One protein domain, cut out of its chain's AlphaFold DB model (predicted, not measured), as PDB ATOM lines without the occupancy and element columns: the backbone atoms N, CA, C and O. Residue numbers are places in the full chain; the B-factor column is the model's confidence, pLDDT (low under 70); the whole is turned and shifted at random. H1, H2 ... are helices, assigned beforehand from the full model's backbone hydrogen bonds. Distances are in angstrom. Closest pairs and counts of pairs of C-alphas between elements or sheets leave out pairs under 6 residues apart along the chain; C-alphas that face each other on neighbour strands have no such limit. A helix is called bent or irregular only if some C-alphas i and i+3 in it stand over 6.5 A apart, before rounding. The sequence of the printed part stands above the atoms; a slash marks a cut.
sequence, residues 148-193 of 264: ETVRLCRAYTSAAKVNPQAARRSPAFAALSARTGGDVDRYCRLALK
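This is residues 148 to 193 of the 264 residues of the protein "RNA polymerase II" of Thermomonospora curvata (strain ATCC 19995 / DSM 43183 / JCM 3096 / KCTC 9072 / NBRC 15933 / NCIMB 10081 / Henssen B9) (UniProt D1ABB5). Four short helices follow one another round a small ring: H1, the longest, makes one side, H2 turns off at a corner after its last residues, H3 turns again, and H4 comes back to cross H1 and close the ring. The tilts are steep or about perpendicular, with no two helices side by side. The printed part has 46 residues, with four named helices in the order H1, H2, H3, H4 and no named strand; the class is all helix. It is compact, with a radius of gyration of the C-alphas of 9.3 A, and rounded, with spans of 24 by 21 by 17 A.

H1, residues 148 to 162, touches H2, residues 164 to 169, with its residues 156 to 160 alone. The closest C-alphas of the two are those of Ala 160 and Ala 167, 5.2 A apart, and their lines stand at a steep tilt of 55 degrees, opposite ways. H3, residues 171 to 180, is irregular: C-alphas 172 and 175 are 7.6 A apart, and its line is a rough one. H2 and H3 only just touch, with 3 pairs of C-alphas within 8 A, and only at the corner by their link; their closest C-alphas are those of Ala 167 and Phe 173, at 7.5 A, and they are about perpendicular at 89 degrees. H1 and H3 are close but not clearly touching, with the C-alphas of Tyr 156 and Phe 173 closest at 7.1 A. H4, residues 184 to 191, touches H1 with 8 pairs of C-alphas within 8 A, the closest being Cys 153 and Cys 188 at 5.1 A; the tilt is a steep 49 degrees, opposite ways. H3 and H4 only just touch, with 3 such pairs, and only at the corner by their link; their closest C-alphas are those of Ser 177 and Val 184, at 5.8 A. Every O i to N i+4 pair is within hydrogen-bond range in H2 and H4, against 10 of 11 in H1 and 4 of 6 in H3.

H1 begins at C-alpha 148, at (35.832, 4.645, 7.034), and is 21.8 A long from first to last C-alpha. H2 measures 8.8 A. H3 begins at C-alpha 171, at (36.808, 10.385, -8.906), and measures 14.6 A. H4 measures 10.3 A and ends at C-alpha 191, at (39.396, -4.901, 4.302).

The two C-alphas farthest apart are those of Pro 171 and Lys 193, at 25.0 A. The printed part has no cut, and the links H1 to H2, H2 to H3 and H3 to H4 are tight. The mean pLDDT of the printed part is 88.5, and no printed residue is under 70.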
ATOM      1  N   GLU A 148      35.938   3.897   8.290       81.69
ATOM      2  CA  GLU A 148      35.832   4.645   7.034       81.69
ATOM      3  C   GLU A 148      36.330   3.854   5.819       81.69
ATOM      4  O   GLU A 148      35.707   3.880   4.761       81.69
ATOM      5  N   THR A 149      37.408   3.080   5.959       85.19
ATOM      6  CA  THR A 149      37.925   2.219   4.880       85.19
ATOM      7  C   THR A 149      36.938   1.105   4.546       85.19
ATOM      8  O   THR A 149      36.697   0.820   3.374       85.19
ATOM      9  N   VAL A 150      36.309   0.514   5.563       89.06
ATOM     10  CA  VAL A 150      35.256  -0.495   5.387       89.06
ATOM     11  C   VAL A 150      34.055   0.102   4.649       89.06
ATOM     12  O   VAL A 150      33.563  -0.497   3.689       89.06
ATOM     13  N   ARG A 151      33.601   1.298   5.043       91.31
ATOM     14  CA  ARG A 151      32.489   2.009   4.392       91.31
ATOM     15  C   ARG A 151      32.798   2.330   2.929       91.31
ATOM     16  O   ARG A 151      31.982   2.044   2.052       91.31
ATOM     17  N   LEU A 152      33.996   2.844   2.657       91.38
ATOM     18  CA  LEU A 152      34.458   3.189   1.313       91.38
ATOM     19  C   LEU A 152      34.593   1.941   0.422       91.38
ATOM     20  O   LEU A 152      34.163   1.949  -0.729       91.38
ATOM     21  N   CYS A 153      35.092   0.830   0.970       92.69
ATOM     22  CA  CYS A 153      35.171  -0.443   0.258       92.69
ATOM     23  C   CYS A 153      33.802  -1.075  -0.023       92.69
ATOM     24  O   CYS A 153      33.609  -1.671  -1.084       92.69
ATOM     25  N   ARG A 154      32.810  -0.915   0.864       94.00
ATOM     26  CA  ARG A 154      31.422  -1.325   0.576       94.00
ATOM     27  C   ARG A 154      30.815  -0.511  -0.568       94.00
ATOM     28  O   ARG A 154      30.193  -1.091  -1.450       94.00
ATOM     29  N   ALA A 155      31.039   0.802  -0.588       94.31
ATOM     30  CA  ALA A 155      30.573   1.677  -1.665       94.31
ATOM     31  C   ALA A 155      31.252   1.376  -3.017       94.31
ATOM     32  O   ALA A 155      30.592   1.358  -4.054       94.31
ATOM     33  N   TYR A 156      32.556   1.090  -3.019       92.94
ATOM     34  CA  TYR A 156      33.261   0.678  -4.236       92.94
ATOM     35  C   TYR A 156      32.746  -0.671  -4.749       92.94
ATOM     36  O   TYR A 156      32.429  -0.806  -5.925       92.94
ATOM     37  N   THR A 157      32.610  -1.668  -3.869       93.56
ATOM     38  CA  THR A 157      32.145  -3.009  -4.265       93.56
ATOM     39  C   THR A 157      30.695  -3.023  -4.742       93.56
ATOM     40  O   THR A 157      30.366  -3.823  -5.616       93.56
ATOM     41  N   SER A 158      29.823  -2.151  -4.231       94.69
ATOM     42  CA  SER A 158      28.467  -2.005  -4.771       94.69
ATOM     43  C   SER A 158      28.477  -1.369  -6.163       94.69
ATOM     44  O   SER A 158      27.839  -1.900  -7.069       94.69
ATOM     45  N   ALA A 159      29.253  -0.303  -6.371       90.75
ATOM     46  CA  ALA A 159      29.394   0.339  -7.679       90.75
ATOM     47  C   ALA A 159      30.041  -0.590  -8.721       90.75
ATOM     48  O   ALA A 159      29.585  -0.667  -9.863       90.75
ATOM     49  N   ALA A 160      31.065  -1.349  -8.323       91.44
ATOM     50  CA  ALA A 160      31.793  -2.261  -9.200       91.44
ATOM     51  C   ALA A 160      30.945  -3.453  -9.673       91.44
ATOM     52  O   ALA A 160      31.181  -3.961 -10.765       91.44
ATOM     53  N   LYS A 161      29.930  -3.869  -8.899       92.75
ATOM     54  CA  LYS A 161      28.947  -4.881  -9.329       92.75
ATOM     55  C   LYS A 161      28.071  -4.399 -10.484       92.75
ATOM     56  O   LYS A 161      27.651  -5.215 -11.295       92.75
ATOM     57  N   VAL A 162      27.783  -3.099 -10.536       94.50
ATOM     58  CA  VAL A 162      26.970  -2.493 -11.598       94.50
ATOM     59  C   VAL A 162      27.831  -2.228 -12.829       94.50
ATOM     60  O   VAL A 162      27.475  -2.628 -13.933       94.50
ATOM     61  N   ASN A 163      28.976  -1.565 -12.646       91.38
ATOM     62  CA  ASN A 163      29.933  -1.324 -13.720       91.38
ATOM     63  C   ASN A 163      31.366  -1.210 -13.160       91.38
ATOM     64  O   ASN A 163      31.731  -0.162 -12.613       91.38
ATOM     65  N   PRO A 164      32.208  -2.247 -13.319       88.19
ATOM     66  CA  PRO A 164      33.540  -2.282 -12.714       88.19
ATOM     67  C   PRO A 164      34.482  -1.228 -13.304       88.19
ATOM     68  O   PRO A 164      35.276  -0.625 -12.580       88.19
ATOM     69  N   GLN A 165      34.368  -0.947 -14.604       87.00
ATOM     70  CA  GLN A 165      35.240   0.015 -15.274       87.00
ATOM     71  C   GLN A 165      34.885   1.459 -14.905       87.00
ATOM     72  O   GLN A 165      35.774   2.289 -14.714       87.00
ATOM     73  N   ALA A 166      33.592   1.761 -14.759       87.25
ATOM     74  CA  ALA A 166      33.137   3.068 -14.289       87.25
ATOM     75  C   ALA A 166      33.481   3.289 -12.809       87.25
ATOM     76  O   ALA A 166      33.929   4.373 -12.444       87.25
ATOM     77  N   ALA A 167      33.353   2.258 -11.967       89.75
ATOM     78  CA  ALA A 167      33.735   2.333 -10.558       89.75
ATOM     79  C   ALA A 167      35.229   2.657 -10.390       89.75
ATOM     80  O   ALA A 167      35.578   3.544  -9.619       89.75
ATOM     81  N   ARG A 168      36.115   2.023 -11.167       87.69
ATOM     82  CA  ARG A 168      37.565   2.304 -11.130       87.69
ATOM     83  C   ARG A 168      37.940   3.710 -11.602       87.69
ATOM     84  O   ARG A 168      38.933   4.258 -11.132       87.69
ATOM     85  N   ARG A 169      37.165   4.283 -12.527       86.75
ATOM     86  CA  ARG A 169      37.392   5.627 -13.094       86.75
ATOM     87  C   ARG A 169      36.675   6.742 -12.337       86.75
ATOM     88  O   ARG A 169      36.884   7.910 -12.645       86.75
ATOM     89  N   SER A 170      35.820   6.401 -11.377       89.19
ATOM     90  CA  SER A 170      35.071   7.393 -10.619       89.19
ATOM     91  C   SER A 170      36.013   8.195  -9.709       89.19
ATOM     92  O   SER A 170      36.758   7.598  -8.922       89.19
ATOM     93  N   PRO A 171      35.959   9.540  -9.744       89.56
ATOM     94  CA  PRO A 171      36.808  10.385  -8.906       89.56
ATOM     95  C   PRO A 171      36.547  10.175  -7.407       89.56
ATOM     96  O   PRO A 171      37.452  10.362  -6.597       89.56
ATOM     97  N   ALA A 172      35.357   9.693  -7.032       88.19
ATOM     98  CA  ALA A 172      35.013   9.363  -5.648       88.19
ATOM     99  C   ALA A 172      35.896   8.251  -5.045       88.19
ATOM    100  O   ALA A 172      36.034   8.171  -3.826       88.19
ATOM    101  N   PHE A 173      36.514   7.409  -5.882       88.81
ATOM    102  CA  PHE A 173      37.427   6.344  -5.457       88.81
ATOM    103  C   PHE A 173      38.886   6.614  -5.859       88.81
ATOM    104  O   PHE A 173      39.741   5.750  -5.670       88.81
ATOM    105  N   ALA A 174      39.216   7.812  -6.361       86.00
ATOM    106  CA  ALA A 174      40.573   8.149  -6.803       86.00
ATOM    107  C   ALA A 174      41.608   8.023  -5.672       86.00
ATOM    108  O   ALA A 174      42.696   7.492  -5.884       86.00
ATOM    109  N   ALA A 175      41.242   8.424  -4.449       83.81
ATOM    110  CA  ALA A 175      42.102   8.287  -3.273       83.81
ATOM    111  C   ALA A 175      42.378   6.815  -2.898       83.81
ATOM    112  O   ALA A 175      43.471   6.490  -2.439       83.81
ATOM    113  N   LEU A 176      41.412   5.915  -3.132       83.44
ATOM    114  CA  LEU A 176      41.601   4.468  -2.979       83.44
ATOM    115  C   LEU A 176      42.568   3.943  -4.038       83.44
ATOM    116  O   LEU A 176      43.532   3.273  -3.692       83.44
ATOM    117  N   SER A 177      42.349   4.285  -5.308       85.75
ATOM    118  CA  SER A 177      43.193   3.840  -6.424       85.75
ATOM    119  C   SER A 177      44.640   4.323  -6.307       85.75
ATOM    120  O   SER A 177      45.558   3.547  -6.562       85.75
ATOM    121  N   ALA A 178      44.853   5.573  -5.880       85.06
ATOM    122  CA  ALA A 178      46.186   6.130  -5.651       85.06
ATOM    123  C   ALA A 178      46.914   5.415  -4.504       85.06
ATOM    124  O   ALA A 178      48.097   5.107  -4.616       85.06
ATOM    125  N   ARG A 179      46.195   5.091  -3.421       80.81
ATOM    126  CA  ARG A 179      46.752   4.386  -2.258       80.81
ATOM    127  C   ARG A 179      47.093   2.923  -2.549       80.81
ATOM    128  O   ARG A 179      48.017   2.388  -1.950       80.81
ATOM    129  N   THR A 180      46.339   2.260  -3.421       84.75
ATOM    130  CA  THR A 180      46.493   0.822  -3.702       84.75
ATOM    131  C   THR A 180      47.328   0.520  -4.942       84.75
ATOM    132  O   THR A 180      47.468  -0.648  -5.301       84.75
ATOM    133  N   GLY A 181      47.841   1.544  -5.635       77.94
ATOM    134  CA  GLY A 181      48.530   1.363  -6.915       77.94
ATOM    135  C   GLY A 181      47.624   0.778  -8.008       77.94
ATOM    136  O   GLY A 181      48.109   0.129  -8.928       77.94
ATOM    137  N   GLY A 182      46.304   0.968  -7.894       77.75
ATOM    138  CA  GLY A 182      45.310   0.491  -8.859       77.75
ATOM    139  C   GLY A 182      44.654  -0.862  -8.544       77.75
ATOM    140  O   GLY A 182      43.685  -1.227  -9.220       77.75
ATOM    141  N   ASP A 183      45.085  -1.587  -7.506       86.50
ATOM    142  CA  ASP A 183      44.450  -2.851  -7.085       86.50
ATOM    143  C   ASP A 183      43.445  -2.651  -5.933       86.50
ATOM    144  O   ASP A 183      43.581  -3.159  -4.816       86.50
ATOM    145  N   VAL A 184      42.403  -1.864  -6.212       89.31
ATOM    146  CA  VAL A 184      41.318  -1.563  -5.258       89.31
ATOM    147  C   VAL A 184      40.515  -2.820  -4.897       89.31
ATOM    148  O   VAL A 184      40.092  -2.981  -3.753       89.31
ATOM    149  N   ASP A 185      40.350  -3.751  -5.840       89.81
ATOM    150  CA  ASP A 185      39.594  -4.986  -5.623       89.81
ATOM    151  C   ASP A 185      40.264  -5.902  -4.597       89.81
ATOM    152  O   ASP A 185      39.603  -6.393  -3.676       89.81
ATOM    153  N   ARG A 186      41.580  -6.126  -4.698       89.81
ATOM    154  CA  ARG A 186      42.309  -6.920  -3.701       89.81
ATOM    155  C   ARG A 186      42.294  -6.247  -2.337       89.81
ATOM    156  O   ARG A 186      42.055  -6.932  -1.342       89.81
ATOM    157  N   TYR A 187      42.498  -4.935  -2.298       90.19
ATOM    158  CA  TYR A 187      42.471  -4.155  -1.065       90.19
ATOM    159  C   TYR A 187      41.118  -4.273  -0.350       90.19
ATOM    160  O   TYR A 187      41.063  -4.654   0.820       90.19
ATOM    161  N   CYS A 188      40.014  -4.049  -1.064       91.81
ATOM    162  CA  CYS A 188      38.683  -4.113  -0.471       91.81
ATOM    163  C   CYS A 188      38.253  -5.532  -0.092       91.81
ATOM    164  O   CYS A 188      37.573  -5.706   0.915       91.81
ATOM    165  N   ARG A 189      38.705  -6.570  -0.808       90.69
ATOM    166  CA  ARG A 189      38.502  -7.960  -0.367       90.69
ATOM    167  C   ARG A 189      39.186  -8.264   0.962       90.69
ATOM    168  O   ARG A 189      38.653  -9.053   1.729       90.69
ATOM    169  N   LEU A 190      40.356  -7.686   1.230       88.69
ATOM    170  CA  LEU A 190      41.050  -7.871   2.507       88.69
ATOM    171  C   LEU A 190      40.396  -7.048   3.620       88.69
ATOM    172  O   LEU A 190      40.166  -7.580   4.699       88.69
ATOM    173  N   ALA A 191      40.018  -5.802   3.332       88.12
ATOM    174  CA  ALA A 191      39.396  -4.901   4.302       88.12
ATOM    175  C   ALA A 191      37.988  -5.338   4.748       88.12
ATOM    176  O   ALA A 191      37.552  -4.980   5.838       88.12
ATOM    177  N   LEU A 192      37.261  -6.086   3.910       90.50
ATOM    178  CA  LEU A 192      35.904  -6.557   4.208       90.50
ATOM    179  C   LEU A 192      35.854  -7.957   4.831       90.50
ATOM    180  O   LEU A 192      34.766  -8.411   5.189       90.50
ATOM    181  N   LYS A 193      36.991  -8.652   4.961       86.75
ATOM    182  CA  LYS A 193      37.020  -9.934   5.671       86.75
ATOM    183  C   LYS A 193      36.730  -9.686   7.155       86.75
ATOM    184  O   LYS A 193      37.388  -8.833   7.749       86.75
TER     185      LYS A 193